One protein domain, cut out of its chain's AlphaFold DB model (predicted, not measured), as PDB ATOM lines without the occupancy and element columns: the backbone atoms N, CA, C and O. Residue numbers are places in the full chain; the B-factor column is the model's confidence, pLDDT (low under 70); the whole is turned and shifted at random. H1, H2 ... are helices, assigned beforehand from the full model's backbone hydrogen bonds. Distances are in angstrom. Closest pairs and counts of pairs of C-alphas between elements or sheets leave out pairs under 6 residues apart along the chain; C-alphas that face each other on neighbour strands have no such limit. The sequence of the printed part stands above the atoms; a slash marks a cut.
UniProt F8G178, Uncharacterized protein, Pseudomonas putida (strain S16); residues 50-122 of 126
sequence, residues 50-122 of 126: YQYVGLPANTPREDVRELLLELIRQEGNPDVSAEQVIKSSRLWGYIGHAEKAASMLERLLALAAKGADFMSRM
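This is residues 50 to 122 of the 126 residues of an uncharacterized protein of Pseudomonas putida (strain S16) (UniProt F8G178). A long helix, H5, crosses one side of a helical hairpin made by H2 and H3, packing on H2 most fully and on H3 only thinly. The short H1 packs on residues 103 to 108 of H5, and the short H4 sits in the turn that leads from H3 back to the first residues of H5. The printed part has 73 residues with five named helices, in the order H1, H2, H3, H4, H5, and no named strand; its class is all helix. It is compact, with a radius of gyration of the C-alphas of 11.9 A, and its rounded outline spans 33 by 25 by 20 A.

Find C-alpha 50 at (35.544, -54.694, 84.811); here H1 begins, residues 50 to 53. Next look at residues 61 to 74, H2, which runs 20.2 A from its first to its last C-alpha, starting at (40.004, -61.630, 88.749). H3 is residues 82 to 88, 10.0 A long, and H4 is residues 92 to 95. Last comes H5, residues 101 to 121, the longest helix at 30.3 A; its last C-alpha, 121, is at (54.323, -41.738, 95.687).

Start from the hub, H5, which touches H1, H2 and H3. H1 touches H5, and the closest C-alphas are those of Val 53 and Met 104, 5.3 A apart. H2 touches H5 with residues 68 to 72 alone, and H5 touches H2 with residues 108 to 116 alone; the closest C-alphas, those of Ile 72 and Ala 116, are 5.5 A apart. Their lines stand at a steep tilt of 63 degrees, the same way. H2 and H3 form a helical hairpin at a steep tilt of 42 degrees, opposite ways; their closest C-alphas, of Leu 71 and Ala 82, are 6.3 A apart. H3 and H5 only just touch, with 3 pairs of C-alphas within 8 A, the closest being Glu 83 and Leu 105 at 7.4 A; they run opposite ways at a steep tilt of 59 degrees. The helix packing is mostly crossed. H4 is close to but not clearly touching H5, where the closest C-alphas, of Ile 95 and Ala 101, are 5.5 A apart; it stands likewise to H3, through Ile 86 and Trp 92 at 6.4 A. H1 and H2 are apart, as are H2 and H4. In H2, H3 and H5 every O i to N i+4 pair is within hydrogen-bond range; H1 and H4 are too short for such a pair, and their single O i to N i+3 pair is within range in H4 but not in H1.

The C-alphas farthest apart are those of Glu 99 and Met 122, at 36.9 A. The printed part has no cut. The links H3 to H4 and H4 to H5 are tight, H1 to H2 and H2 to H3 are short, and no link is long. Look at the B-factor column: the mean pLDDT of the printed part is 78.1, and the model's confidence is under 70 at residues 75 to 79, residue 116 and residues 118 to 122.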
ATOM      1  N   TYR A  50      35.981 -53.905  85.963       77.00
ATOM      2  CA  TYR A  50      35.544 -54.694  84.811       77.00
ATOM      3  C   TYR A  50      34.677 -53.869  83.859       77.00
ATOM      4  O   TYR A  50      34.982 -53.795  82.674       77.00
ATOM      5  N   GLN A  51      33.655 -53.176  84.369       76.31
ATOM      6  CA  GLN A  51      32.812 -52.282  83.568       76.31
ATOM      7  C   GLN A  51      33.579 -51.053  83.060       76.31
ATOM      8  O   GLN A  51      33.326 -50.598  81.947       76.31
ATOM      9  N   TYR A  52      34.523 -50.524  83.847       78.75
ATOM     10  CA  TYR A  52      35.351 -49.387  83.449       78.75
ATOM     11  C   TYR A  52      36.260 -49.745  82.270       78.75
ATOM     12  O   TYR A  52      36.303 -48.999  81.295       78.75
ATOM     13  N   VAL A  53      36.949 -50.889  82.325       81.31
ATOM     14  CA  VAL A  53      37.792 -51.380  81.220       81.31
ATOM     15  C   VAL A  53      36.946 -51.903  80.052       81.31
ATOM     16  O   VAL A  53      37.353 -51.766  78.902       81.31
ATOM     17  N   GLY A  54      35.763 -52.456  80.327       81.44
ATOM     18  CA  GLY A  54      34.921 -53.167  79.360       81.44
ATOM     19  C   GLY A  54      35.171 -54.680  79.317       81.44
ATOM     20  O   GLY A  54      34.809 -55.321  78.335       81.44
ATOM     21  N   LEU A  55      35.793 -55.249  80.354       83.25
ATOM     22  CA  LEU A  55      36.091 -56.679  80.439       83.25
ATOM     23  C   LEU A  55      34.804 -57.524  80.490       83.25
ATOM     24  O   LEU A  55      33.856 -57.145  81.189       83.25
ATOM     25  N   PRO A  56      34.774 -58.689  79.816       80.81
ATOM     26  CA  PRO A  56      33.706 -59.671  79.971       80.81
ATOM     27  C   PRO A  56      33.443 -60.059  81.435       80.81
ATOM     28  O   PRO A  56      34.353 -60.173  82.253       80.81
ATOM     29  N   ALA A  57      32.181 -60.329  81.779       75.62
ATOM     30  CA  ALA A  57      31.795 -60.681  83.152       75.62
ATOM     31  C   ALA A  57      32.374 -62.029  83.638       75.62
ATOM     32  O   ALA A  57      32.411 -62.286  84.838       75.62
ATOM     33  N   ASN A  58      32.821 -62.885  82.713       79.38
ATOM     34  CA  ASN A  58      33.480 -64.165  82.978       79.38
ATOM     35  C   ASN A  58      35.018 -64.069  83.054       79.38
ATOM     36  O   ASN A  58      35.673 -65.104  83.164       79.38
ATOM     37  N   THR A  59      35.601 -62.871  82.962       81.50
ATOM     38  CA  THR A  59      37.047 -62.670  83.103       81.50
ATOM     39  C   THR A  59      37.502 -62.980  84.542       81.50
ATOM     40  O   THR A  59      36.990 -62.353  85.476       81.50
ATOM     41  N   PRO A  60      38.464 -63.903  84.755       83.12
ATOM     42  CA  PRO A  60      39.015 -64.201  86.077       83.12
ATOM     43  C   PRO A  60      39.651 -62.969  86.721       83.12
ATOM     44  O   PRO A  60      40.280 -62.149  86.047       83.12
ATOM     45  N   ARG A  61      39.508 -62.826  88.043       80.00
ATOM     46  CA  ARG A  61      40.004 -61.630  88.749       80.00
ATOM     47  C   ARG A  61      41.513 -61.656  88.931       80.00
ATOM     48  O   ARG A  61      42.171 -60.617  88.977       80.00
ATOM     49  N   GLU A  62      42.029 -62.866  89.029       80.50
ATOM     50  CA  GLU A  62      43.420 -63.235  89.183       80.50
ATOM     51  C   GLU A  62      44.204 -62.812  87.935       80.50
ATOM     52  O   GLU A  62      45.163 -62.060  88.073       80.50
ATOM     53  N   ASP A  63      43.720 -63.143  86.730       83.69
ATOM     54  CA  ASP A  63      44.353 -62.760  85.455       83.69
ATOM     55  C   ASP A  63      44.448 -61.229  85.278       83.69
ATOM     56  O   ASP A  63      45.465 -60.712  84.814       83.69
ATOM     57  N   VAL A  64      43.411 -60.477  85.681       83.19
ATOM     58  CA  VAL A  64      43.425 -58.998  85.647       83.19
ATOM     59  C   VAL A  64      44.459 -58.439  86.624       83.19
ATOM     60  O   VAL A  64      45.193 -57.506  86.294       83.19
ATOM     61  N   ARG A  65      44.523 -59.000  87.836       80.94
ATOM     62  CA  ARG A  65      45.467 -58.576  88.875       80.94
ATOM     63  C   ARG A  65      46.910 -58.900  88.489       80.94
ATOM     64  O   ARG A  65      47.774 -58.050  88.686       80.94
ATOM     65  N   GLU A  66      47.168 -60.097  87.971       83.94
ATOM     66  CA  GLU A  66      48.493 -60.526  87.513       83.94
ATOM     67  C   GLU A  66      48.992 -59.616  86.390       83.94
ATOM     68  O   GLU A  66      50.081 -59.059  86.522       83.94
ATOM     69  N   LEU A  67      48.161 -59.345  85.374       85.44
ATOM     70  CA  LEU A  67      48.517 -58.423  84.297       85.44
ATOM     71  C   LEU A  67      48.827 -57.009  84.809       85.44
ATOM     72  O   LEU A  67      49.836 -56.431  84.420       85.44
ATOM     73  N   LEU A  68      47.978 -56.432  85.667       82.50
ATOM     74  CA  LEU A  68      48.212 -55.077  86.182       82.50
ATOM     75  C   LEU A  68      49.500 -55.003  87.016       82.50
ATOM     76  O   LEU A  68      50.243 -54.033  86.898       82.50
ATOM     77  N   LEU A  69      49.802 -56.031  87.816       81.69
ATOM     78  CA  LEU A  69      51.063 -56.117  88.559       81.69
ATOM     79  C   LEU A  69      52.275 -56.278  87.636       81.69
ATOM     80  O   LEU A  69      53.329 -55.716  87.924       81.69
ATOM     81  N   GLU A  70      52.154 -57.036  86.547       83.88
ATOM     82  CA  GLU A  70      53.230 -57.208  85.572       83.88
ATOM     83  C   GLU A  70      53.482 -55.924  84.772       83.88
ATOM     84  O   GLU A  70      54.630 -55.509  84.641       83.88
ATOM     85  N   LEU A  71      52.425 -55.223  84.350       83.44
ATOM     86  CA  LEU A  71      52.527 -53.905  83.718       83.44
ATOM     87  C   LEU A  71      53.183 -52.864  84.634       83.44
ATOM     88  O   LEU A  71      54.058 -52.138  84.181       83.44
ATOM     89  N   ILE A  72      52.818 -52.824  85.921       81.44
ATOM     90  CA  ILE A  72      53.449 -51.929  86.909       81.44
ATOM     91  C   ILE A  72      54.933 -52.283  87.111       81.44
ATOM     92  O   ILE A  72      55.760 -51.390  87.257       81.44
ATOM     93  N   ARG A  73      55.304 -53.572  87.092       80.06
ATOM     94  CA  ARG A  73      56.711 -54.013  87.212       80.06
ATOM     95  C   ARG A  73      57.561 -53.709  85.980       80.06
ATOM     96  O   ARG A  73      58.772 -53.584  86.120       80.06
ATOM     97  N   GLN A  74      56.948 -53.657  84.800       78.00
ATOM     98  CA  GLN A  74      57.617 -53.324  83.538       78.00
ATOM     99  C   GLN A  74      57.564 -51.818  83.226       78.00
ATOM    100  O   GLN A  74      58.143 -51.384  82.232       78.00
ATOM    101  N   GLU A  75      56.896 -51.002  84.048       68.81
ATOM    102  CA  GLU A  75      56.889 -49.555  83.851       68.81
ATOM    103  C   GLU A  75      58.314 -48.993  83.996       68.81
ATOM    104  O   GLU A  75      59.024 -49.266  84.962       68.81
ATOM    105  N   GLY A  76      58.749 -48.229  82.992       62.50
ATOM    106  CA  GLY A  76      60.115 -47.712  82.901       62.50
ATOM    107  C   GLY A  76      61.120 -48.651  82.221       62.50
ATOM    108  O   GLY A  76      62.258 -48.235  82.013       62.50
ATOM    109  N   ASN A  77      60.727 -49.866  81.818       68.50
ATOM    110  CA  ASN A  77      61.555 -50.738  80.984       68.50
ATOM    111  C   ASN A  77      61.357 -50.400  79.487       68.50
ATOM    112  O   ASN A  77      60.296 -50.710  78.939       68.50
ATOM    113  N   PRO A  78      62.334 -49.778  78.794       64.25
ATOM    114  CA  PRO A  78      62.166 -49.360  77.400       64.25
ATOM    115  C   PRO A  78      62.123 -50.535  76.410       64.25
ATOM    116  O   PRO A  78      61.598 -50.375  75.310       64.25
ATOM    117  N   ASP A  79      62.646 -51.706  76.792       67.31
ATOM    118  CA  ASP A  79      62.746 -52.879  75.917       67.31
ATOM    119  C   ASP A  79      61.474 -53.746  75.921       67.31
ATOM    120  O   ASP A  79      61.294 -54.596  75.046       67.31
ATOM    121  N   VAL A  80      60.570 -53.547  76.889       72.38
ATOM    122  CA  VAL A  80      59.344 -54.344  77.046       72.38
ATOM    123  C   VAL A  80      58.123 -53.494  76.720       72.38
ATOM    124  O   VAL A  80      57.645 -52.700  77.526       72.38
ATOM    125  N   SER A  81      57.568 -53.691  75.522       79.12
ATOM    126  CA  SER A  81      56.323 -53.027  75.140       79.12
ATOM    127  C   SER A  81      55.166 -53.524  76.008       79.12
ATOM    128  O   SER A  81      54.809 -54.704  75.984       79.12
ATOM    129  N   ALA A  82      54.520 -52.606  76.724       75.50
ATOM    130  CA  ALA A  82      53.358 -52.906  77.555       75.50
ATOM    131  C   ALA A  82      52.213 -53.582  76.765       75.50
ATOM    132  O   ALA A  82      51.516 -54.445  77.294       75.50
ATOM    133  N   GLU A  83      52.058 -53.284  75.469       78.94
ATOM    134  CA  GLU A  83      51.118 -54.010  74.606       78.94
ATOM    135  C   GLU A  83      51.482 -55.486  74.416       78.94
ATOM    136  O   GLU A  83      50.587 -56.328  74.335       78.94
ATOM    137  N   GLN A  84      52.776 -55.809  74.307       80.62
ATOM    138  CA  GLN A  84      53.239 -57.189  74.163       80.62
ATOM    139  C   GLN A  84      52.951 -57.978  75.439       80.62
ATOM    140  O   GLN A  84      52.433 -59.084  75.330       80.62
ATOM    141  N   VAL A  85      53.168 -57.378  76.618       83.69
ATOM    142  CA  VAL A  85      52.809 -57.964  77.925       83.69
ATOM    143  C   VAL A  85      51.315 -58.287  77.992       83.69
ATOM    144  O   VAL A  85      50.932 -59.393  78.379       83.69
ATOM    145  N   ILE A  86      50.443 -57.370  77.550       82.69
ATOM    146  CA  ILE A  86      49.000 -57.645  77.535       82.69
ATOM    147  C   ILE A  86      48.663 -58.767  76.542       82.69
ATOM    148  O   ILE A  86      47.900 -59.667  76.892       82.69
ATOM    149  N   LYS A  87      49.254 -58.760  75.340       81.88
ATOM    150  CA  LYS A  87      49.030 -59.775  74.291       81.88
ATOM    151  C   LYS A  87      49.583 -61.164  74.651       81.88
ATOM    152  O   LYS A  87      49.044 -62.155  74.168       81.88
ATOM    153  N   SER A  88      50.614 -61.257  75.495       84.12
ATOM    154  CA  SER A  88      51.137 -62.529  76.025       84.12
ATOM    155  C   SER A  88      50.391 -63.033  77.264       84.12
ATOM    156  O   SER A  88      50.526 -64.202  77.625       84.12
ATOM    157  N   SER A  89      49.621 -62.172  77.933       85.44
ATOM    158  CA  SER A  89      48.884 -62.532  79.147       85.44
ATOM    159  C   SER A  89      47.678 -63.437  78.870       85.44
ATOM    160  O   SER A  89      47.071 -63.403  77.797       85.44
ATOM    161  N   ARG A  90      47.243 -64.181  79.895       83.69
ATOM    162  CA  ARG A  90      45.983 -64.950  79.862       83.69
ATOM    163  C   ARG A  90      44.761 -64.071  79.595       83.69
ATOM    164  O   ARG A  90      43.805 -64.527  78.966       83.69
ATOM    165  N   LEU A  91      44.821 -62.796  79.990       83.94
ATOM    166  CA  LEU A  91      43.754 -61.832  79.749       83.94
ATOM    167  C   LEU A  91      43.486 -61.624  78.250       83.94
ATOM    168  O   LEU A  91      42.341 -61.365  77.874       83.94
ATOM    169  N   TRP A  92      44.496 -61.801  77.385       84.81
ATOM    170  CA  TRP A  92      44.343 -61.667  75.934       84.81
ATOM    171  C   TRP A  92      43.262 -62.590  75.358       84.81
ATOM    172  O   TRP A  92      42.528 -62.171  74.467       84.81
ATOM    173  N   GLY A  93      43.072 -63.789  75.920       83.25
ATOM    174  CA  GLY A  93      42.004 -64.707  75.501       83.25
ATOM    175  C   GLY A  93      40.584 -64.152  75.695       83.25
ATOM    176  O   GLY A  93      39.666 -64.559  74.987       83.25
ATOM    177  N   TYR A  94      40.406 -63.190  76.607       81.25
ATOM    178  CA  TYR A  94      39.118 -62.551  76.904       81.25
ATOM    179  C   TYR A  94      38.910 -61.227  76.154       81.25
ATOM    180  O   TYR A  94      37.766 -60.845  75.914       81.25
ATOM    181  N   ILE A  95      39.987 -60.523  75.782       80.50
ATOM    182  CA  ILE A  95      39.910 -59.195  75.139       80.50
ATOM    183  C   ILE A  95      40.277 -59.195  73.652       80.50
ATOM    184  O   ILE A  95      39.764 -58.364  72.911       80.50
ATOM    185  N   GLY A  96      41.108 -60.130  73.179       75.38
ATOM    186  CA  GLY A  96      41.637 -60.153  71.809       75.38
ATOM    187  C   GLY A  96      40.591 -60.414  70.719       75.38
ATOM    188  O   GLY A  96      40.833 -60.115  69.553       75.38
ATOM    189  N   HIS A  97      39.418 -60.927  71.100       74.75
ATOM    190  CA  HIS A  97      38.265 -61.134  70.217       74.75
ATOM    191  C   HIS A  97      37.154 -60.085  70.397       74.75
ATOM    192  O   HIS A  97      36.123 -60.167  69.734       74.75
ATOM    193  N   ALA A  98      37.327 -59.105  71.290       75.62
ATOM    194  CA  ALA A  98      36.328 -58.068  71.517       75.62
ATOM    195  C   ALA A  98      36.436 -56.953  70.466       75.62
ATOM    196  O   ALA A  98      37.517 -56.415  70.234       75.62
ATOM    197  N   GLU A  99      35.303 -56.496  69.921       73.38
ATOM    198  CA  GLU A  99      35.240 -55.359  68.975       73.38
ATOM    199  C   GLU A  99      35.899 -54.076  69.512       73.38
ATOM    200  O   GLU A  99      36.285 -53.190  68.755       73.38
ATOM    201  N   LYS A 100      36.025 -53.966  70.840       79.25
ATOM    202  CA  LYS A 100      36.567 -52.804  71.552       79.25
ATOM    203  C   LYS A 100      37.974 -53.031  72.118       79.25
ATOM    204  O   LYS A 100      38.422 -52.203  72.913       79.25
ATOM    205  N   ALA A 101      38.673 -54.098  71.708       77.75
ATOM    206  CA  ALA A 101      39.976 -54.520  72.240       77.75
ATOM    207  C   ALA A 101      40.989 -53.370  72.394       77.75
ATOM    208  O   ALA A 101      41.567 -53.218  73.466       77.75
ATOM    209  N   ALA A 102      41.146 -52.513  71.378       79.81
ATOM    210  CA  ALA A 102      42.036 -51.347  71.434       79.81
ATOM    211  C   ALA A 102      41.708 -50.406  72.612       79.81
ATOM    212  O   ALA A 102      42.570 -50.107  73.432       79.81
ATOM    213  N   SER A 103      40.435 -50.037  72.778       81.94
ATOM    214  CA  SER A 103      40.001 -49.190  73.899       81.94
ATOM    215  C   SER A 103      40.088 -49.883  75.269       81.94
ATOM    216  O   SER A 103      40.214 -49.206  76.287       81.94
ATOM    217  N   MET A 104      40.043 -51.224  75.321       83.94
ATOM    218  CA  MET A 104      40.292 -51.980  76.557       83.94
ATOM    219  C   MET A 104      41.781 -51.952  76.923       83.94
ATOM    220  O   MET A 104      42.114 -51.735  78.087       83.94
ATOM    221  N   LEU A 105      42.671 -52.116  75.933       82.00
ATOM    222  CA  LEU A 105      44.125 -52.005  76.094       82.00
ATOM    223  C   LEU A 105      44.514 -50.626  76.637       82.00
ATOM    224  O   LEU A 105      45.168 -50.547  77.672       82.00
ATOM    225  N   GLU A 106      44.047 -49.544  76.009       82.56
ATOM    226  CA  GLU A 106      44.294 -48.166  76.461       82.56
ATOM    227  C   GLU A 106      43.874 -47.947  77.925       82.56
ATOM    228  O   GLU A 106      44.604 -47.338  78.708       82.56
ATOM    229  N   ARG A 107      42.717 -48.490  78.327       83.62
ATOM    230  CA  ARG A 107      42.207 -48.383  79.704       83.62
ATOM    231  C   ARG A 107      43.021 -49.206  80.700       83.62
ATOM    232  O   ARG A 107      43.244 -48.732  81.811       83.62
ATOM    233  N   LEU A 108      43.489 -50.397  80.321       83.31
ATOM    234  CA  LEU A 108      44.393 -51.213  81.141       83.31
ATOM    235  C   LEU A 108      45.750 -50.525  81.337       83.31
ATOM    236  O   LEU A 108      46.244 -50.469  82.461       83.31
ATOM    237  N   LEU A 109      46.313 -49.935  80.277       82.69
ATOM    238  CA  LEU A 109      47.555 -49.161  80.341       82.69
ATOM    239  C   LEU A 109      47.403 -47.925  81.241       82.69
ATOM    240  O   LEU A 109      48.230 -47.697  82.120       82.69
ATOM    241  N   ALA A 110      46.305 -47.175  81.099       82.38
ATOM    242  CA  ALA A 110      46.012 -46.022  81.952       82.38
ATOM    243  C   ALA A 110      45.809 -46.397  83.436       82.38
ATOM    244  O   ALA A 110      46.124 -45.602  84.324       82.38
ATOM    245  N   LEU A 111      45.293 -47.598  83.724       81.44
ATOM    246  CA  LEU A 111      45.183 -48.127  85.086       81.44
ATOM    247  C   LEU A 111      46.541 -48.545  85.655       81.44
ATOM    248  O   LEU A 111      46.818 -48.231  86.811       81.44
ATOM    249  N   ALA A 112      47.385 -49.210  84.861       80.69
ATOM    250  CA  ALA A 112      48.734 -49.584  85.273       80.69
ATOM    251  C   ALA A 112      49.578 -48.343  85.606       80.69
ATOM    252  O   ALA A 112      50.112 -48.264  86.709       80.69
ATOM    253  N   ALA A 113      49.580 -47.333  84.729       78.00
ATOM    254  CA  ALA A 113      50.303 -46.079  84.951       78.00
ATOM    255  C   ALA A 113      49.829 -45.327  86.210       78.00
ATOM    256  O   ALA A 113      50.631 -44.824  86.993       78.00
ATOM    257  N   LYS A 114      48.515 -45.303  86.481       78.00
ATOM    258  CA  LYS A 114      47.984 -44.756  87.744       78.00
ATOM    259  C   LYS A 114      48.391 -45.579  88.967       78.00
ATOM    260  O   LYS A 114      48.635 -45.008  90.028       78.00
ATOM    261  N   GLY A 115      48.440 -46.904  88.840       72.88
ATOM    262  CA  GLY A 115      48.905 -47.794  89.901       72.88
ATOM    263  C   GLY A 115      50.384 -47.581  90.227       72.88
ATOM    264  O   GLY A 115      50.756 -47.591  91.398       72.88
ATOM    265  N   ALA A 116      51.211 -47.331  89.215       69.75
ATOM    266  CA  ALA A 116      52.634 -47.080  89.378       69.75
ATOM    267  C   ALA A 116      52.947 -45.654  89.883       69.75
ATOM    268  O   ALA A 116      53.759 -45.512  90.800       69.75
ATOM    269  N   ASP A 117      52.224 -44.613  89.435       71.06
ATOM    270  CA  ASP A 117      52.250 -43.279  90.070       71.06
ATOM    271  C   ASP A 117      51.919 -43.388  91.568       71.06
ATOM    272  O   ASP A 117      52.657 -42.893  92.416       71.06
ATOM    273  N   PHE A 118      50.867 -44.131  91.921       68.75
ATOM    274  CA  PHE A 118      50.512 -44.369  93.319       68.75
ATOM    275  C   PHE A 118      51.621 -45.098  94.102       68.75
ATOM    276  O   PHE A 118      51.953 -44.685  95.212       68.75
ATOM    277  N   MET A 119      52.231 -46.142  93.528       63.03
ATOM    278  CA  MET A 119      53.338 -46.879  94.157       63.03
ATOM    279  C   MET A 119      54.596 -46.019  94.344       63.03
ATOM    280  O   MET A 119      55.206 -46.076  95.407       63.03
ATOM    281  N   SER A 120      54.970 -45.199  93.356       63.91
ATOM    282  CA  SER A 120      56.138 -44.304  93.438       63.91
ATOM    283  C   SER A 120      55.951 -43.152  94.433       63.91
ATOM    284  O   SER A 120      56.925 -42.622  94.967       63.91
ATOM    285  N   ARG A 121      54.696 -42.786  94.725       63.25
ATOM    286  CA  ARG A 121      54.323 -41.738  95.687       63.25
ATOM    287  C   ARG A 121      54.095 -42.259  97.106       63.25
ATOM    288  O   ARG A 121      53.919 -41.447  98.014       63.25
ATOM    289  N   MET A 122      54.119 -43.576  97.325       51.44
ATOM    290  CA  MET A 122      54.152 -44.146  98.670       51.44
ATOM    291  C   MET A 122      55.590 -44.130  99.212       51.44
ATOM    292  O   MET A 122      56.462 -44.786  98.643       51.44
TER     293      MET A 122